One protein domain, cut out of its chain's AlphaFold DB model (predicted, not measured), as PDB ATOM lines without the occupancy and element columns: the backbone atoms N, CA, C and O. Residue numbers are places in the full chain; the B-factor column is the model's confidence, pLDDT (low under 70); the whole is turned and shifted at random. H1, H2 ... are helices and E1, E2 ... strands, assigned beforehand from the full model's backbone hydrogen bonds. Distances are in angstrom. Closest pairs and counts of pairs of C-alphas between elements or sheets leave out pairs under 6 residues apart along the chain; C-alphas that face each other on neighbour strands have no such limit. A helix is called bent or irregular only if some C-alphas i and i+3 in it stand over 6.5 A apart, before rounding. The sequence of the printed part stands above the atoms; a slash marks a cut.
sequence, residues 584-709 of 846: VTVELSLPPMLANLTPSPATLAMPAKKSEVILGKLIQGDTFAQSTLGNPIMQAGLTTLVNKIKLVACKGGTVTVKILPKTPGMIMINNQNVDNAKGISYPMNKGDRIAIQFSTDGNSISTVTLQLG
ATOM      1  N   VAL A 584     -25.619  34.655  13.567       83.56
ATOM      2  CA  VAL A 584     -26.340  35.934  13.653       83.56
ATOM      3  C   VAL A 584     -25.464  37.072  13.172       83.56
ATOM      4  O   VAL A 584     -24.349  37.250  13.654       83.56
ATOM      5  N   THR A 585     -25.983  37.860  12.243       84.44
ATOM      6  CA  THR A 585     -25.349  39.090  11.777       84.44
ATOM      7  C   THR A 585     -25.898  40.267  12.565       84.44
ATOM      8  O   THR A 585     -27.109  40.382  12.744       84.44
ATOM      9  N   VAL A 586     -25.000  41.113  13.063       86.00
ATOM     10  CA  VAL A 586     -25.313  42.299  13.860       86.00
ATOM     11  C   VAL A 586     -24.882  43.535  13.088       86.00
ATOM     12  O   VAL A 586     -23.716  43.660  12.714       86.00
ATOM     13  N   GLU A 587     -25.815  44.457  12.897       85.50
ATOM     14  CA  GLU A 587     -25.578  45.763  12.292       85.50
ATOM     15  C   GLU A 587     -25.956  46.877  13.267       85.50
ATOM     16  O   GLU A 587     -26.916  46.753  14.033       85.50
ATOM     17  N   LEU A 588     -25.184  47.964  13.240       84.44
ATOM     18  CA  LEU A 588     -25.420  49.147  14.055       84.44
ATOM     19  C   LEU A 588     -25.674  50.344  13.152       84.44
ATOM     20  O   LEU A 588     -24.834  50.673  12.322       84.44
ATOM     21  N   SER A 589     -26.788  51.032  13.375       82.75
ATOM     22  CA  SER A 589     -27.056  52.346  12.796       82.75
ATOM     23  C   SER A 589     -27.023  53.385  13.912       82.75
ATOM     24  O   SER A 589     -27.757  53.264  14.898       82.75
ATOM     25  N   LEU A 590     -26.121  54.360  13.794       82.62
ATOM     26  CA  LEU A 590     -25.851  55.361  14.826       82.62
ATOM     27  C   LEU A 590     -26.460  56.727  14.463       82.62
ATOM     28  O   LEU A 590     -26.581  57.049  13.281       82.62
ATOM     29  N   PRO A 591     -26.821  57.558  15.459       79.25
ATOM     30  CA  PRO A 591     -27.364  58.891  15.215       79.25
ATOM     31  C   PRO A 591     -26.344  59.805  14.503       79.25
ATOM     32  O   PRO A 591     -25.139  59.565  14.601       79.25
ATOM     33  N   PRO A 592     -26.783  60.897  13.841       77.06
ATOM     34  CA  PRO A 592     -25.939  61.714  12.956       77.06
ATOM     35  C   PRO A 592     -24.627  62.210  13.580       77.06
ATOM     36  O   PRO A 592     -23.605  62.276  12.902       77.06
ATOM     37  N   MET A 593     -24.624  62.504  14.885       72.88
ATOM     38  CA  MET A 593     -23.428  62.959  15.611       72.88
ATOM     39  C   MET A 593     -22.347  61.875  15.770       72.88
ATOM     40  O   MET A 593     -21.193  62.197  16.034       72.88
ATOM     41  N   LEU A 594     -22.713  60.603  15.597       78.19
ATOM     42  CA  LEU A 594     -21.836  59.432  15.665       78.19
ATOM     43  C   LEU A 594     -21.768  58.687  14.319       78.19
ATOM     44  O   LEU A 594     -21.219  57.591  14.263       78.19
ATOM     45  N   ALA A 595     -22.279  59.269  13.225       71.31
ATOM     46  CA  ALA A 595     -22.350  58.607  11.919       71.31
ATOM     47  C   ALA A 595     -20.972  58.151  11.401       71.31
ATOM     48  O   ALA A 595     -20.861  57.072  10.820       71.31
ATOM     49  N   ASN A 596     -19.909  58.908  11.702       73.19
ATOM     50  CA  ASN A 596     -18.523  58.571  11.349       73.19
ATOM     51  C   ASN A 596     -17.978  57.328  12.088       73.19
ATOM     52  O   ASN A 596     -16.889  56.861  11.767       73.19
ATOM     53  N   LEU A 597     -18.704  56.814  13.087       76.06
ATOM     54  CA  LEU A 597     -18.374  55.610  13.855       76.06
ATOM     55  C   LEU A 597     -19.249  54.408  13.474       76.06
ATOM     56  O   LEU A 597     -19.139  53.370  14.124       76.06
ATOM     57  N   THR A 598     -20.119  54.533  12.465       77.19
ATOM     58  CA  THR A 598     -20.997  53.443  12.014       77.19
ATOM     59  C   THR A 598     -20.140  52.308  11.441       77.19
ATOM     60  O   THR A 598     -19.487  52.507  10.414       77.19
ATOM     61  N   PRO A 599     -20.078  51.138  12.099       80.62
ATOM     62  CA  PRO A 599     -19.212  50.051  11.666       80.62
ATOM     63  C   PRO A 599     -19.869  49.213  10.566       80.62
ATOM     64  O   PRO A 599     -21.089  49.199  10.416       80.62
ATOM     65  N   SER A 600     -19.062  48.437   9.841       77.56
ATOM     66  CA  SER A 600     -19.589  47.385   8.968       77.56
ATOM     67  C   SER A 600     -20.287  46.281   9.791       77.56
ATOM     68  O   SER A 600     -19.843  45.998  10.911       77.56
ATOM     69  N   PRO A 601     -21.339  45.624   9.259       83.25
ATOM     70  CA  PRO A 601     -22.010  44.516   9.942       83.25
ATOM     71  C   PRO A 601     -21.049  43.368  10.289       83.25
ATOM     72  O   PRO A 601     -20.171  43.026   9.494       83.25
ATOM     73  N   ALA A 602     -21.236  42.733  11.450       82.56
ATOM     74  CA  ALA A 602     -20.425  41.593  11.889       82.56
ATOM     75  C   ALA A 602     -21.275  40.326  12.050       82.56
ATOM     76  O   ALA A 602     -22.306  40.342  12.721       82.56
ATOM     77  N   THR A 603     -20.826  39.214  11.461       84.81
ATOM     78  CA  THR A 603     -21.513  37.913  11.532       84.81
ATOM     79  C   THR A 603     -20.861  37.011  12.572       84.81
ATOM     80  O   THR A 603     -19.668  36.744  12.506       84.81
ATOM     81  N   LEU A 604     -21.662  36.529  13.522       83.56
ATOM     82  CA  LEU A 604     -21.250  35.753  14.689       83.56
ATOM     83  C   LEU A 604     -21.776  34.319  14.604       83.56
ATOM     84  O   LEU A 604     -22.972  34.098  14.404       83.56
ATOM     85  N   ALA A 605     -20.915  33.330  14.838       81.88
ATOM     86  CA  ALA A 605     -21.341  31.937  14.962       81.88
ATOM     87  C   ALA A 605     -21.954  31.668  16.349       81.88
ATOM     88  O   ALA A 605     -21.324  31.922  17.376       81.88
ATOM     89  N   MET A 606     -23.173  31.119  16.405       81.38
ATOM     90  CA  MET A 606     -23.786  30.731  17.680       81.38
ATOM     91  C   MET A 606     -23.199  29.417  18.234       81.38
ATOM     92  O   MET A 606     -22.772  28.544  17.477       81.38
ATOM     93  N   PRO A 607     -23.201  29.213  19.565       77.50
ATOM     94  CA  PRO A 607     -22.631  28.014  20.179       77.50
ATOM     95  C   PRO A 607     -23.488  26.753  19.947       77.50
ATOM     96  O   PRO A 607     -24.502  26.551  20.615       77.50
ATOM     97  N   ALA A 608     -22.997  25.836  19.104       66.06
ATOM     98  CA  ALA A 608     -23.688  24.624  18.625       66.06
ATOM     99  C   ALA A 608     -24.200  23.624  19.693       66.06
ATOM    100  O   ALA A 608     -24.983  22.727  19.385       66.06
ATOM    101  N   LYS A 609     -23.753  23.733  20.952       70.31
ATOM    102  CA  LYS A 609     -24.125  22.824  22.061       70.31
ATOM    103  C   LYS A 609     -24.957  23.488  23.157       70.31
ATOM    104  O   LYS A 609     -25.231  22.859  24.179       70.31
ATOM    105  N   LYS A 610     -25.333  24.757  22.988       77.38
ATOM    106  CA  LYS A 610     -26.143  25.492  23.965       77.38
ATOM    107  C   LYS A 610     -27.534  25.760  23.403       77.38
ATOM    108  O   LYS A 610     -27.711  25.974  22.208       77.38
ATOM    109  N   SER A 611     -28.520  25.758  24.292       77.50
ATOM    110  CA  SER A 611     -29.900  26.134  23.976       77.50
ATOM    111  C   SER A 611     -30.148  27.640  24.124       77.50
ATOM    112  O   SER A 611     -31.218  28.104  23.753       77.50
ATOM    113  N   GLU A 612     -29.193  28.409  24.668       84.50
ATOM    114  CA  GLU A 612     -29.285  29.870  24.797       84.50
ATOM    115  C   GLU A 612     -27.913  30.575  24.874       84.50
ATOM    116  O   GLU A 612     -26.930  29.991  25.344       84.50
ATOM    117  N   VAL A 613     -27.841  31.845  24.445       87.00
ATOM    118  CA  VAL A 613     -26.649  32.714  24.557       87.00
ATOM    119  C   VAL A 613     -27.030  34.200  24.674       87.00
ATOM    120  O   VAL A 613     -28.047  34.619  24.139       87.00
ATOM    121  N   ILE A 614     -26.237  35.014  25.385       89.31
ATOM    122  CA  ILE A 614     -26.423  36.480  25.477       89.31
ATOM    123  C   ILE A 614     -25.612  37.161  24.370       89.31
ATOM    124  O   ILE A 614     -24.433  36.843  24.215       89.31
ATOM    125  N   LEU A 615     -26.204  38.114  23.647       86.81
ATOM    126  CA  LEU A 615     -25.599  38.754  22.475       86.81
ATOM    127  C   LEU A 615     -24.305  39.509  22.813       86.81
ATOM    128  O   LEU A 615     -23.303  39.332  22.131       86.81
ATOM    129  N   GLY A 616     -24.273  40.270  23.910       82.75
ATOM    130  CA  GLY A 616     -23.050  40.953  24.352       82.75
ATOM    131  C   GLY A 616     -21.894  39.993  24.667       82.75
ATOM    132  O   GLY A 616     -20.750  40.278  24.330       82.75
ATOM    133  N   LYS A 617     -22.187  38.802  25.218       86.31
ATOM    134  CA  LYS A 617     -21.173  37.749  25.427       86.31
ATOM    135  C   LYS A 617     -20.724  37.105  24.120       86.31
ATOM    136  O   LYS A 617     -19.594  36.641  24.037       86.31
ATOM    137  N   LEU A 618     -21.617  37.043  23.134       85.81
ATOM    138  CA  LEU A 618     -21.305  36.525  21.808       85.81
ATOM    139  C   LEU A 618     -20.339  37.465  21.075       85.81
ATOM    140  O   LEU A 618     -19.342  36.994  20.548       85.81
ATOM    141  N   ILE A 619     -20.578  38.780  21.135       84.94
ATOM    142  CA  ILE A 619     -19.695  39.806  20.552       84.94
ATOM    143  C   ILE A 619     -18.332  39.826  21.251       84.94
ATOM    144  O   ILE A 619     -17.312  39.799  20.578       84.94
ATOM    145  N   GLN A 620     -18.296  39.790  22.589       84.50
ATOM    146  CA  GLN A 620     -17.035  39.737  23.347       84.50
ATOM    147  C   GLN A 620     -16.212  38.472  23.076       84.50
ATOM    148  O   GLN A 620     -14.990  38.494  23.204       84.50
ATOM    149  N   GLY A 621     -16.883  37.360  22.760       81.94
ATOM    150  CA  GLY A 621     -16.244  36.078  22.475       81.94
ATOM    151  C   GLY A 621     -15.658  35.965  21.067       81.94
ATOM    152  O   GLY A 621     -14.912  35.021  20.819       81.94
ATOM    153  N   ASP A 622     -15.975  36.899  20.168       83.50
ATOM    154  CA  ASP A 622     -15.497  36.923  18.787       83.50
ATOM    155  C   ASP A 622     -14.560  38.119  18.575       83.50
ATOM    156  O   ASP A 622     -14.946  39.280  18.717       83.50
ATOM    157  N   THR A 623     -13.298  37.839  18.246       83.12
ATOM    158  CA  THR A 623     -12.258  38.869  18.149       83.12
ATOM    159  C   THR A 623     -12.569  39.915  17.074       83.12
ATOM    160  O   THR A 623     -12.284  41.093  17.288       83.12
ATOM    161  N   PHE A 624     -13.190  39.512  15.959       83.75
ATOM    162  CA  PHE A 624     -13.531  40.406  14.852       83.75
ATOM    163  C   PHE A 624     -14.747  41.272  15.189       83.75
ATOM    164  O   PHE A 624     -14.725  42.490  15.001       83.75
ATOM    165  N   ALA A 625     -15.801  40.678  15.749       83.06
ATOM    166  CA  ALA A 625     -16.969  41.442  16.171       83.06
ATOM    167  C   ALA A 625     -16.629  42.421  17.304       83.06
ATOM    168  O   ALA A 625     -17.127  43.546  17.306       83.06
ATOM    169  N   GLN A 626     -15.745  42.044  18.231       82.69
ATOM    170  CA  GLN A 626     -15.301  42.925  19.308       82.69
ATOM    171  C   GLN A 626     -14.466  44.106  18.790       82.69
ATOM    172  O   GLN A 626     -14.658  45.226  19.269       82.69
ATOM    173  N   SER A 627     -13.579  43.901  17.806       80.56
ATOM    174  CA  SER A 627     -12.809  45.001  17.203       80.56
ATOM    175  C   SER A 627     -13.676  45.947  16.369       80.56
ATOM    176  O   SER A 627     -13.411  47.146  16.344       80.56
ATOM    177  N   THR A 628     -14.718  45.422  15.719       82.44
ATOM    178  CA  THR A 628     -15.571  46.177  14.786       82.44
ATOM    179  C   THR A 628     -16.734  46.880  15.492       82.44
ATOM    180  O   THR A 628     -16.989  48.054  15.245       82.44
ATOM    181  N   LEU A 629     -17.426  46.198  16.409       84.44
ATOM    182  CA  LEU A 629     -18.618  46.717  17.088       84.44
ATOM    183  C   LEU A 629     -18.333  47.257  18.498       84.44
ATOM    184  O   LEU A 629     -19.125  48.038  19.017       84.44
ATOM    185  N   GLY A 630     -17.218  46.881  19.135       82.38
ATOM    186  CA  GLY A 630     -16.963  47.182  20.549       82.38
ATOM    187  C   GLY A 630     -16.909  48.679  20.875       82.38
ATOM    188  O   GLY A 630     -17.647  49.146  21.744       82.38
ATOM    189  N   ASN A 631     -16.069  49.445  20.169       83.38
ATOM    190  CA  ASN A 631     -15.963  50.894  20.380       83.38
ATOM    191  C   ASN A 631     -17.267  51.638  19.995       83.38
ATOM    192  O   ASN A 631     -17.753  52.412  20.822       83.38
ATOM    193  N   PRO A 632     -17.911  51.352  18.841       84.62
ATOM    194  CA  PRO A 632     -19.231  51.903  18.512       84.62
ATOM    195  C   PRO A 632     -20.317  51.621  19.563       84.62
ATOM    196  O   PRO A 632     -21.032  52.540  19.956       84.62
ATOM    197  N   ILE A 633     -20.417  50.390  20.084       85.75
ATOM    198  CA  ILE A 633     -21.403  50.013  21.119       85.75
ATOM    199  C   ILE A 633     -21.196  50.810  22.410       85.75
ATOM    200  O   ILE A 633     -22.172  51.214  23.046       85.75
ATOM    201  N   MET A 634     -19.940  51.030  22.811       83.31
ATOM    202  CA  MET A 634     -19.635  51.808  24.012       83.31
ATOM    203  C   MET A 634     -19.951  53.294  23.826       83.31
ATOM    204  O   MET A 634     -20.636  53.865  24.673       83.31
ATOM    205  N   GLN A 635     -19.511  53.900  22.719       80.62
ATOM    206  CA  GLN A 635     -19.724  55.327  22.432       80.62
ATOM    207  C   GLN A 635     -21.205  55.668  22.203       80.62
ATOM    208  O   GLN A 635     -21.654  56.745  22.578       80.62
ATOM    209  N   ALA A 636     -21.983  54.735  21.648       78.25
ATOM    210  CA  ALA A 636     -23.421  54.890  21.427       78.25
ATOM    211  C   ALA A 636     -24.293  54.526  22.648       78.25
ATOM    212  O   ALA A 636     -25.518  54.523  22.551       78.25
ATOM    213  N   GLY A 637     -23.696  54.155  23.789       80.25
ATOM    214  CA  GLY A 637     -24.440  53.780  25.001       80.25
ATOM    215  C   GLY A 637     -25.206  52.449  24.909       80.25
ATOM    216  O   GLY A 637     -26.017  52.135  25.780       80.25
ATOM    217  N   LEU A 638     -24.939  51.623  23.893       85.44
ATOM    218  CA  LEU A 638     -25.674  50.384  23.613       85.44
ATOM    219  C   LEU A 638     -25.285  49.211  24.524       85.44
ATOM    220  O   LEU A 638     -26.013  48.221  24.587       85.44
ATOM    221  N   THR A 639     -24.174  49.306  25.260       84.00
ATOM    222  CA  THR A 639     -23.611  48.222  26.094       84.00
ATOM    223  C   THR A 639     -24.642  47.531  26.994       84.00
ATOM    224  O   THR A 639     -24.638  46.304  27.133       84.00
ATOM    225  N   THR A 640     -25.552  48.298  27.597       83.94
ATOM    226  CA  THR A 640     -26.599  47.763  28.478       83.94
ATOM    227  C   THR A 640     -27.627  46.937  27.705       83.94
ATOM    228  O   THR A 640     -28.022  45.865  28.166       83.94
ATOM    229  N   LEU A 641     -28.020  47.390  26.512       86.38
ATOM    230  CA  LEU A 641     -28.980  46.701  25.652       86.38
ATOM    231  C   LEU A 641     -28.418  45.366  25.156       86.38
ATOM    232  O   LEU A 641     -29.063  44.330  25.305       86.38
ATOM    233  N   VAL A 642     -27.193  45.357  24.622       87.44
ATOM    234  CA  VAL A 642     -26.623  44.147  24.002       87.44
ATOM    235  C   VAL A 642     -26.404  43.024  25.026       87.44
ATOM    236  O   VAL A 642     -26.563  41.844  24.717       87.44
ATOM    237  N   ASN A 643     -26.128  43.377  26.284       88.06
ATOM    238  CA  ASN A 643     -26.021  42.423  27.393       88.06
ATOM    239  C   ASN A 643     -27.375  41.952  27.953       88.06
ATOM    240  O   ASN A 643     -27.424  41.004  28.741       88.06
ATOM    241  N   LYS A 644     -28.476  42.586  27.546       88.81
ATOM    242  CA  LYS A 644     -29.846  42.208  27.905       88.81
ATOM    243  C   LYS A 644     -30.560  41.439  26.794       88.81
ATOM    244  O   LYS A 644     -31.624  40.888  27.059       88.81
ATOM    245  N   ILE A 645     -29.975  41.337  25.601       90.06
ATOM    246  CA  ILE A 645     -30.485  40.508  24.505       90.06
ATOM    247  C   ILE A 645     -29.975  39.066  24.666       90.06
ATOM    248  O   ILE A 645     -28.770  38.813  24.664       90.06
ATOM    249  N   LYS A 646     -30.894  38.105  24.789       89.69
ATOM    250  CA  LYS A 646     -30.637  36.663  24.891       89.69
ATOM    251  C   LYS A 646     -31.285  35.920  23.721       89.69
ATOM    252  O   LYS A 646     -32.480  36.040  23.504       89.69
ATOM    253  N   LEU A 647     -30.522  35.101  23.015       87.31
ATOM    254  CA  LEU A 647     -30.975  34.241  21.921       87.31
ATOM    255  C   LEU A 647     -31.271  32.838  22.473       87.31
ATOM    256  O   LEU A 647     -30.425  32.291  23.179       87.31
ATOM    257  N   VAL A 648     -32.444  32.259  22.187       85.56
ATOM    258  CA  VAL A 648     -32.895  30.950  22.717       85.56
ATOM    259  C   VAL A 648     -33.355  30.025  21.586       85.56
ATOM    260  O   VAL A 648     -34.190  30.420  20.778       85.56
ATOM    261  N   ALA A 649     -32.842  28.792  21.543       83.12
ATOM    262  CA  ALA A 649     -33.196  27.789  20.539       83.12
ATOM    263  C   ALA A 649     -34.575  27.169  20.800       83.12
ATOM    264  O   ALA A 649     -34.857  26.704  21.908       83.12
ATOM    265  N   CYS A 650     -35.390  27.072  19.753       77.44
ATOM    266  CA  CYS A 650     -36.689  26.410  19.770       77.44
ATOM    267  C   CYS A 650     -36.675  25.131  18.909       77.44
ATOM    268  O   CYS A 650     -35.775  24.898  18.097       77.44
ATOM    269  N   LYS A 651     -37.669  24.252  19.102       66.69
ATOM    270  CA  LYS A 651     -37.860  23.088  18.217       66.69
ATOM    271  C   LYS A 651     -38.195  23.592  16.804       66.69
ATOM    272  O   LYS A 651     -39.054  24.452  16.668       66.69
ATOM    273  N   GLY A 652     -37.532  23.050  15.780       63.75
ATOM    274  CA  GLY A 652     -37.773  23.415  14.375       63.75
ATOM    275  C   GLY A 652     -36.795  24.425  13.759       63.75
ATOM    276  O   GLY A 652     -37.051  24.892  12.661       63.75
ATOM    277  N   GLY A 653     -35.674  24.751  14.422       65.25
ATOM    278  CA  GLY A 653     -34.630  25.621  13.847       65.25
ATOM    279  C   GLY A 653     -34.870  27.124  14.025       65.25
ATOM    280  O   GLY A 653     -34.099  27.932  13.524       65.25
ATOM    281  N   THR A 654     -35.905  27.504  14.772       76.31
ATOM    282  CA  THR A 654     -36.218  28.899  15.094       76.31
ATOM    283  C   THR A 654     -35.454  29.368  16.334       76.31
ATOM    284  O   THR A 654     -35.183  28.590  17.258       76.31
ATOM    285  N   VAL A 655     -35.098  30.653  16.370       83.62
ATOM    286  CA  VAL A 655     -34.416  31.294  17.503       83.62
ATOM    287  C   VAL A 655     -35.295  32.413  18.033       83.62
ATOM    288  O   VAL A 655     -35.713  33.290  17.294       83.62
ATOM    289  N   THR A 656     -35.582  32.417  19.331       86.88
ATOM    290  CA  THR A 656     -36.289  33.536  19.967       86.88
ATOM    291  C   THR A 656     -35.285  34.533  20.533       86.88
ATOM    292  O   THR A 656     -34.465  34.169  21.380       86.88
ATOM    293  N   VAL A 657     -35.380  35.792  20.113       86.56
ATOM    294  CA  VAL A 657     -34.659  36.924  20.703       86.56
ATOM    295  C   VAL A 657     -35.439  37.416  21.914       86.56
ATOM    296  O   VAL A 657     -36.575  37.867  21.799       86.56
ATOM    297  N   LYS A 658     -34.839  37.321  23.095       87.75
ATOM    298  CA  LYS A 658     -35.416  37.767  24.360       87.75
ATOM    299  C   LYS A 658     -34.665  38.972  24.899       87.75
ATOM    300  O   LYS A 658     -33.509  38.842  25.293       87.75
ATOM    301  N   ILE A 659     -35.323  40.120  24.975       86.88
ATOM    302  CA  ILE A 659     -34.820  41.279  25.712       86.88
ATOM    303  C   ILE A 659     -35.256  41.121  27.166       86.88
ATOM    304  O   ILE A 659     -36.443  41.001  27.468       86.88
ATOM    305  N   LEU A 660     -34.292  41.072  28.078       84.44
ATOM    306  CA  LEU A 660     -34.568  40.884  29.495       84.44
ATOM    307  C   LEU A 660     -35.308  42.107  30.088       84.44
ATOM    308  O   LEU A 660     -34.997  43.248  29.729       84.44
ATOM    309  N   PRO A 661     -36.244  41.884  31.032       83.00
ATOM    310  CA  PRO A 661     -37.072  42.936  31.618       83.00
ATOM    311  C   PRO A 661     -36.257  44.057  32.266       83.00
ATOM    312  O   PRO A 661     -35.123  43.845  32.722       83.00
ATOM    313  N   LYS A 662     -36.889  45.232  32.381       82.88
ATOM    314  CA  LYS A 662     -36.357  46.424  33.067       82.88
ATOM    315  C   LYS A 662     -34.995  46.868  32.513       82.88
ATOM    316  O   LYS A 662     -34.083  47.190  33.274       82.88
ATOM    317  N   THR A 663     -34.821  46.830  31.192       81.62
ATOM    318  CA  THR A 663     -33.633  47.419  30.551       81.62
ATOM    319  C   THR A 663     -33.789  48.949  30.554       81.62
ATOM    320  O   THR A 663     -34.804  49.417  30.043       81.62
ATOM    321  N   PRO A 664     -32.858  49.721  31.154       76.69
ATOM    322  CA  PRO A 664     -32.958  51.182  31.258       76.69
ATOM    323  C   PRO A 664     -32.838  51.855  29.887       76.69
ATOM    324  O   PRO A 664     -31.898  51.541  29.166       76.69
ATOM    325  N   GLY A 665     -33.740  52.783  29.559       77.00
ATOM    326  CA  GLY A 665     -33.810  53.469  28.261       77.00
ATOM    327  C   GLY A 665     -35.096  53.144  27.492       77.00
ATOM    328  O   GLY A 665     -35.807  52.194  27.821       77.00
ATOM    329  N   MET A 666     -35.412  53.949  26.481       80.00
ATOM    330  CA  MET A 666     -36.520  53.688  25.561       80.00
ATOM    331  C   MET A 666     -36.109  52.586  24.582       80.00
ATOM    332  O   MET A 666     -35.024  52.657  24.006       80.00
ATOM    333  N   ILE A 667     -36.967  51.578  24.397       84.12
ATOM    334  CA  ILE A 667     -36.768  50.500  23.421       84.12
ATOM    335  C   ILE A 667     -37.929  50.517  22.436       84.12
ATOM    336  O   ILE A 667     -39.093  50.470  22.841       84.12
ATOM    337  N   MET A 668     -37.597  50.515  21.150       83.19
ATOM    338  CA  MET A 668     -38.536  50.226  20.075       83.19
ATOM    339  C   MET A 668     -38.052  49.007  19.295       83.19
ATOM    340  O   MET A 668     -36.851  48.778  19.153       83.19
ATOM    341  N   ILE A 669     -38.985  48.207  18.791       84.31
ATOM    342  CA  ILE A 669     -38.686  47.102  17.879       84.31
ATOM    343  C   ILE A 669     -39.405  47.397  16.571       84.31
ATOM    344  O   ILE A 669     -40.611  47.625  16.581       84.31
ATOM    345  N   ASN A 670     -38.665  47.419  15.463       83.75
ATOM    346  CA  ASN A 670     -39.174  47.742  14.128       83.75
ATOM    347  C   ASN A 670     -40.046  49.020  14.126       83.75
ATOM    348  O   ASN A 670     -41.180  48.999  13.654       83.75
ATOM    349  N   ASN A 671     -39.536  50.122  14.698       78.00
ATOM    350  CA  ASN A 671     -40.235  51.411  14.841       78.00
ATOM    351  C   ASN A 671     -41.480  51.428  15.756       78.00
ATOM    352  O   ASN A 671     -42.207  52.420  15.764       78.00
ATOM    353  N   GLN A 672     -41.734  50.388  16.559       80.00
ATOM    354  CA  GLN A 672     -42.846  50.369  17.519       80.00
ATOM    355  C   GLN A 672     -42.358  50.372  18.973       80.00
ATOM    356  O   GLN A 672     -41.505  49.569  19.347       80.00
ATOM    357  N   ASN A 673     -42.929  51.251  19.807       78.44
ATOM    358  CA  ASN A 673     -42.674  51.283  21.253       78.44
ATOM    359  C   ASN A 673     -43.116  49.980  21.922       78.44
ATOM    360  O   ASN A 673     -44.236  49.514  21.711       78.44
ATOM    361  N   VAL A 674     -42.257  49.427  22.779       79.12
ATOM    362  CA  VAL A 674     -42.525  48.179  23.504       79.12
ATOM    363  C   VAL A 674     -42.356  48.370  25.009       79.12
ATOM    364  O   VAL A 674     -41.339  48.881  25.475       79.12
ATOM    365  N   ASP A 675     -43.346  47.916  25.784       77.56
ATOM    366  CA  ASP A 675     -43.261  47.884  27.247       77.56
ATOM    367  C   ASP A 675     -42.301  46.775  27.699       77.56
ATOM    368  O   ASP A 675     -42.566  45.577  27.564       77.56
ATOM    369  N   ASN A 676     -41.166  47.179  28.266       78.38
ATOM    370  CA  ASN A 676     -40.130  46.268  28.730       78.38
ATOM    371  C   ASN A 676     -40.269  45.864  30.217       78.38
ATOM    372  O   ASN A 676     -39.326  45.338  30.818       78.38
ATOM    373  N   ALA A 677     -41.423  46.079  30.858       74.88
ATOM    374  CA  ALA A 677     -41.631  45.693  32.256       74.88
ATOM    375  C   ALA A 677     -41.517  44.171  32.491       74.88
ATOM    376  O   ALA A 677     -40.978  43.745  33.516       74.88
ATOM    377  N   LYS A 678     -41.985  43.348  31.537       72.50
ATOM    378  CA  LYS A 678     -42.020  41.869  31.631       72.50
ATOM    379  C   LYS A 678     -40.960  41.149  30.785       72.50
ATOM    380  O   LYS A 678     -40.836  39.929  30.880       72.50
ATOM    381  N   GLY A 679     -40.147  41.897  30.037       76.69
ATOM    382  CA  GLY A 679     -39.205  41.353  29.064       76.69
ATOM    383  C   GLY A 679     -39.912  41.010  27.759       76.69
ATOM    384  O   GLY A 679     -41.075  40.614  27.748       76.69
ATOM    385  N   ILE A 680     -39.209  41.184  26.651       83.00
ATOM    386  CA  ILE A 680     -39.782  41.081  25.309       83.00
ATOM    387  C   ILE A 680     -39.243  39.809  24.669       83.00
ATOM    388  O   ILE A 680     -38.055  39.529  24.782       83.00
ATOM    389  N   SER A 681     -40.099  39.017  24.027       84.56
ATOM    390  CA  SER A 681     -39.690  37.825  23.276       84.56
ATOM    391  C   SER A 681     -40.161  37.953  21.837       84.56
ATOM    392  O   SER A 681     -41.353  38.120  21.603       84.56
ATOM    393  N   TYR A 682     -39.231  37.851  20.894       83.31
ATOM    394  CA  TYR A 682     -39.496  37.945  19.467       83.31
ATOM    395  C   TYR A 682     -38.975  36.682  18.765       83.31
ATOM    396  O   TYR A 682     -37.770  36.417  18.822       83.31
ATOM    397  N   PRO A 683     -39.844  35.844  18.178       83.75
ATOM    398  CA  PRO A 683     -39.406  34.672  17.432       83.75
ATOM    399  C   PRO A 683     -38.774  35.093  16.098       83.75
ATOM    400  O   PRO A 683     -39.284  35.983  15.429       83.75
ATOM    401  N   MET A 684     -37.681  34.440  15.712       80.56
ATOM    402  CA  MET A 684     -37.019  34.616  14.422       80.56
ATOM    403  C   MET A 684     -36.797  33.267  13.742       80.56
ATOM    404  O   MET A 684     -36.326  32.301  14.356       80.56
ATOM    405  N   ASN A 685     -37.096  33.230  12.453       82.50
ATOM    406  CA  ASN A 685     -36.704  32.193  11.517       82.50
ATOM    407  C   ASN A 685     -35.419  32.600  10.786       82.50
ATOM    408  O   ASN A 685     -34.955  33.739  10.863       82.50
ATOM    409  N   LYS A 686     -34.817  31.649  10.070       79.81
ATOM    410  CA  LYS A 686     -33.654  31.920   9.222       79.81
ATOM    411  C   LYS A 686     -34.034  32.911   8.115       79.81
ATOM    412  O   LYS A 686     -35.020  32.702   7.422       79.81
ATOM    413  N   GLY A 687     -33.238  33.962   7.953       73.94
ATOM    414  CA  GLY A 687     -33.475  35.079   7.041       73.94
ATOM    415  C   GLY A 687     -34.117  36.300   7.705       73.94
ATOM    416  O   GLY A 687     -33.883  37.413   7.231       73.94
ATOM    417  N   ASP A 688     -34.840  36.117   8.818       83.25
ATOM    418  CA  ASP A 688     -35.567  37.201   9.485       83.25
ATOM    419  C   ASP A 688     -34.614  38.280  10.007       83.25
ATOM    420  O   ASP A 688     -33.492  37.995  10.449       83.25
ATOM    421  N   ARG A 689     -35.097  39.527   9.992       83.31
ATOM    422  CA  ARG A 689     -34.419  40.700  10.547       83.31
ATOM    423  C   ARG A 689     -35.262  41.323  11.651       83.31
ATOM    424  O   ARG A 689     -36.469  41.488  11.500       83.31
ATOM    425  N   ILE A 690     -34.614  41.709  12.741       87.44
ATOM    426  CA  ILE A 690     -35.224  42.504  13.808       87.44
ATOM    427  C   ILE A 690     -34.370  43.744  14.050       87.44
ATOM    428  O   ILE A 690     -33.184  43.627  14.347       87.44
ATOM    429  N   ALA A 691     -34.970  44.924  13.931       86.06
ATOM    430  CA  ALA A 691     -34.341  46.196  14.256       86.06
ATOM    431  C   ALA A 691     -34.751  46.614  15.670       86.06
ATOM    432  O   ALA A 691     -35.926  46.851  15.943       86.06
ATOM    433  N   ILE A 692     -33.784  46.692  16.580       89.38
ATOM    434  CA  ILE A 692     -33.991  47.081  17.975       89.38
ATOM    435  C   ILE A 692     -33.416  48.482  18.156       89.38
ATOM    436  O   ILE A 692     -32.204  48.675  18.213       89.38
ATOM    437  N   GLN A 693     -34.296  49.464  18.240       87.88
ATOM    438  CA  GLN A 693     -33.956  50.861  18.461       87.88
ATOM    439  C   GLN A 693     -33.891  51.159  19.948       87.88
ATOM    440  O   GLN A 693     -34.738  50.714  20.726       87.88
ATOM    441  N   PHE A 694     -32.888  51.931  20.339       87.94
ATOM    442  CA  PHE A 694     -32.606  52.227  21.729       87.94
ATOM    443  C   PHE A 694     -32.124  53.659  21.909       87.94
ATOM    444  O   PHE A 694     -31.291  54.150  21.146       87.94
ATOM    445  N   SER A 695     -32.640  54.312  22.947       80.31
ATOM    446  CA  SER A 695     -32.226  55.655  23.342       80.31
ATOM    447  C   SER A 695     -32.227  55.804  24.862       80.31
ATOM    448  O   SER A 695     -33.165  55.383  25.542       80.31
ATOM    449  N   THR A 696     -31.172  56.414  25.403       72.62
ATOM    450  CA  THR A 696     -31.043  56.717  26.838       72.62
ATOM    451  C   THR A 696     -31.523  58.122  27.202       72.62
ATOM    452  O   THR A 696     -31.846  58.358  28.361       72.62
ATOM    453  N   ASP A 697     -31.566  59.040  26.233       71.94
ATOM    454  CA  ASP A 697     -31.895  60.464  26.399       71.94
ATOM    455  C   ASP A 697     -33.196  60.884  25.679       71.94
ATOM    456  O   ASP A 697     -33.664  62.005  25.861       71.94
ATOM    457  N   GLY A 698     -33.789  59.992  24.880       65.81
ATOM    458  CA  GLY A 698     -35.023  60.210  24.121       65.81
ATOM    459  C   GLY A 698     -34.841  60.909  22.768       65.81
ATOM    460  O   GLY A 698     -35.777  60.895  21.974       65.81
ATOM    461  N   ASN A 699     -33.658  61.463  22.477       67.44
ATOM    462  CA  ASN A 699     -33.389  62.231  21.252       67.44
ATOM    463  C   ASN A 699     -32.358  61.553  20.336       67.44
ATOM    464  O   ASN A 699     -32.435  61.685  19.115       67.44
ATOM    465  N   SER A 700     -31.412  60.804  20.904       76.75
ATOM    466  CA  SER A 700     -30.353  60.116  20.163       76.75
ATOM    467  C   SER A 700     -30.708  58.632  20.036       76.75
ATOM    468  O   SER A 700     -30.500  57.856  20.970       76.75
ATOM    469  N   ILE A 701     -31.294  58.228  18.904       81.50
ATOM    470  CA  ILE A 701     -31.708  56.836  18.669       81.50
ATOM    471  C   ILE A 701     -30.589  56.081  17.953       81.50
ATOM    472  O   ILE A 701     -30.179  56.459  16.858       81.50
ATOM    473  N   SER A 702     -30.135  54.990  18.564       84.94
ATOM    474  CA  SER A 702     -29.246  54.009  17.936       84.94
ATOM    475  C   SER A 702     -30.021  52.726  17.646       84.94
ATOM    476  O   SER A 702     -30.830  52.297  18.467       84.94
ATOM    477  N   THR A 703     -29.775  52.091  16.503       86.44
ATOM    478  CA  THR A 703     -30.461  50.855  16.096       86.44
ATOM    479  C   THR A 703     -29.486  49.688  16.060       86.44
ATOM    480  O   THR A 703     -28.446  49.777  15.413       86.44
ATOM    481  N   VAL A 704     -29.837  48.591  16.732       88.06
ATOM    482  CA  VAL A 704     -29.174  47.288  16.630       88.06
ATOM    483  C   VAL A 704     -30.051  46.375  15.788       88.06
ATOM    484  O   VAL A 704     -31.108  45.943  16.247       88.06
ATOM    485  N   THR A 705     -29.616  46.055  14.576       87.75
ATOM    486  CA  THR A 705     -30.334  45.125  13.705       87.75
ATOM    487  C   THR A 705     -29.695  43.746  13.776       87.75
ATOM    488  O   THR A 705     -28.482  43.611  13.630       87.75
ATOM    489  N   LEU A 706     -30.506  42.716  14.020       87.69
ATOM    490  CA  LEU A 706     -30.075  41.319  14.040       87.69
ATOM    491  C   LEU A 706     -30.686  40.581  12.856       87.69
ATOM    492  O   LEU A 706     -31.897  40.658  12.657       87.69
ATOM    493  N   GLN A 707     -29.869  39.831  12.123       85.88
ATOM    494  CA  GLN A 707     -30.318  38.919  11.073       85.88
ATOM    495  C   GLN A 707     -29.872  37.491  11.378       85.88
ATOM    496  O   GLN A 707     -28.702  37.260  11.683       85.88
ATOM    497  N   LEU A 708     -30.781  36.520  11.274       84.00
ATOM    498  CA  LEU A 708     -30.457  35.111  11.510       84.00
ATOM    499  C   LEU A 708     -30.031  34.416  10.200       84.00
ATOM    500  O   LEU A 708     -30.848  34.245   9.307       84.00
ATOM    501  N   GLY A 709     -28.774  33.976  10.088       72.62
ATOM    502  CA  GLY A 709     -28.304  33.033   9.059       72.62
ATOM    503  C   GLY A 709     -28.256  33.503   7.593       72.62
ATOM    504  O   GLY A 709     -28.603  32.699   6.727       72.62
TER     505      GLY A 709
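Overview. This is residues 584 to 709 of the 846 residues of the protein "VWA domain-containing protein" of Blautia sp. AF19-10LB (UniProt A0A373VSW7). A twisted wall of five antiparallel strands has a second layer over one face: a smaller sheet of four strands partly over it, and the helices H2, H3 and H4 beside that smaller sheet. The two sheets come together like a V where the end of E7 nears the end of E9, and H2 bridges the wider side of the V, between E2 and E4. The printed part has 126 residues with four named helices and nine named strands, in the order E1 H1 E2 E3 H2 H3 H4 E4 E5 E6 E7 E8 E9. The sheets run E2 - E1 - E9 - E8 - E6 and E3 - E4 - E5 - E7, both antiparallel throughout, and the class is mixed, helices and strands. The whole is compact, with a radius of gyration of the C-alphas of 13.7 A and spans of 42 by 33 by 22 A.

Along the chain. E1, residues 584 to 589, begins with C-alpha 584 at (-26.340, 35.934, 13.653) and is 16.4 A long. H1, residues 592 to 597, is followed by E2, residues 602 to 605, and E3, residues 612 to 614. H2, residues 615 to 620, comes directly after E3. H3, residues 623 to 635, is the longest helix, 18.6 A from C-alpha 623 at (-12.258, 38.869, 18.149) to C-alpha 635. H4, residues 639 to 642, leads to E4, residues 645 to 649, 13.6 A long, and E5, residues 655 to 659, 12.9 A. E6 is residues 666 to 669, and E7, residues 680 to 684, is 13.0 A long. E8, residues 689 to 695, is 19.8 A long, and E9, residues 702 to 708, is 20.0 A long and ends with C-alpha 708 at (-30.457, 35.111, 11.510).

Arrangement. The five-stranded sheet is twisted, with E2 and E6 as edge strands. E2 and E1 have N 584 and O 604 2.8 A apart, within hydrogen-bond range; in E1 and E9 N 587 and O 705 are 2.9 A apart. The hairpin E8 and E9 has N 692 and O 704 at 2.8 A, and E8 and E6 have N 668 and O 693 at 2.9 A. H3 is on one face of this sheet, giving two layers, a helix over a sheet, at a height of 9.7 A over E2 and E1. On the local plane its line and that of E1 stand at 32 degrees, only just slantwise to the strands. H1, H2 and H4 only graze this sheet, H1 with only 5 pairs of C-alphas within 10 A. H2 and H3 touch, through residues 625 to 630 of H3, with C-alphas 619 and 625 closest at 5.4 A; the steep tilt of 67 degrees, opposite ways, is only just short of about perpendicular. H2 and H4 only just touch, with 3 pairs of C-alphas within 8 A, the closest being 616 and 642 at 4.8 A. H1 and H3 are close but not clearly touching, with C-alphas 597 and 632 closest at 6.0 A. In the other sheet E3 and E4 have N 613 and O 647 at 2.9 A, the hairpin E4 and E5 has N 658 and O 646 at 2.7 A, and E5 and E7 have N 657 and O 682 at 2.8 A. H2 only grazes this sheet too; its closest C-alphas to E4 are 615 and 645, 5.6 A apart. Between the sheets, the closest C-alphas of E7 and E9 are 684 and 708, 7.2 A apart, while E4 and E9 are apart. Every O i to N i+4 pair is within hydrogen-bond range in H2; it is 7 of 9 in H3 and 0 of 2 in H1, where 2 of 3 O i to N i+3 pairs are, and H4 is too short for an i+4 pair. H1 and H3 are irregular: C-alphas 593 and 596 are 7.8 A apart, and C-alphas 628 and 631 are 7.3 A apart.

Size, cuts and confidence. The two C-alphas farthest apart are those of Met 593 and Lys 651, 42.5 A, while the first and last printed C-alphas are 5.8 A apart. The printed part has no cut and no long link. Mean pLDDT of the printed part is 81.5, and it is under 70 at residue 608, residues 651 to 653 and residues 698 to 699.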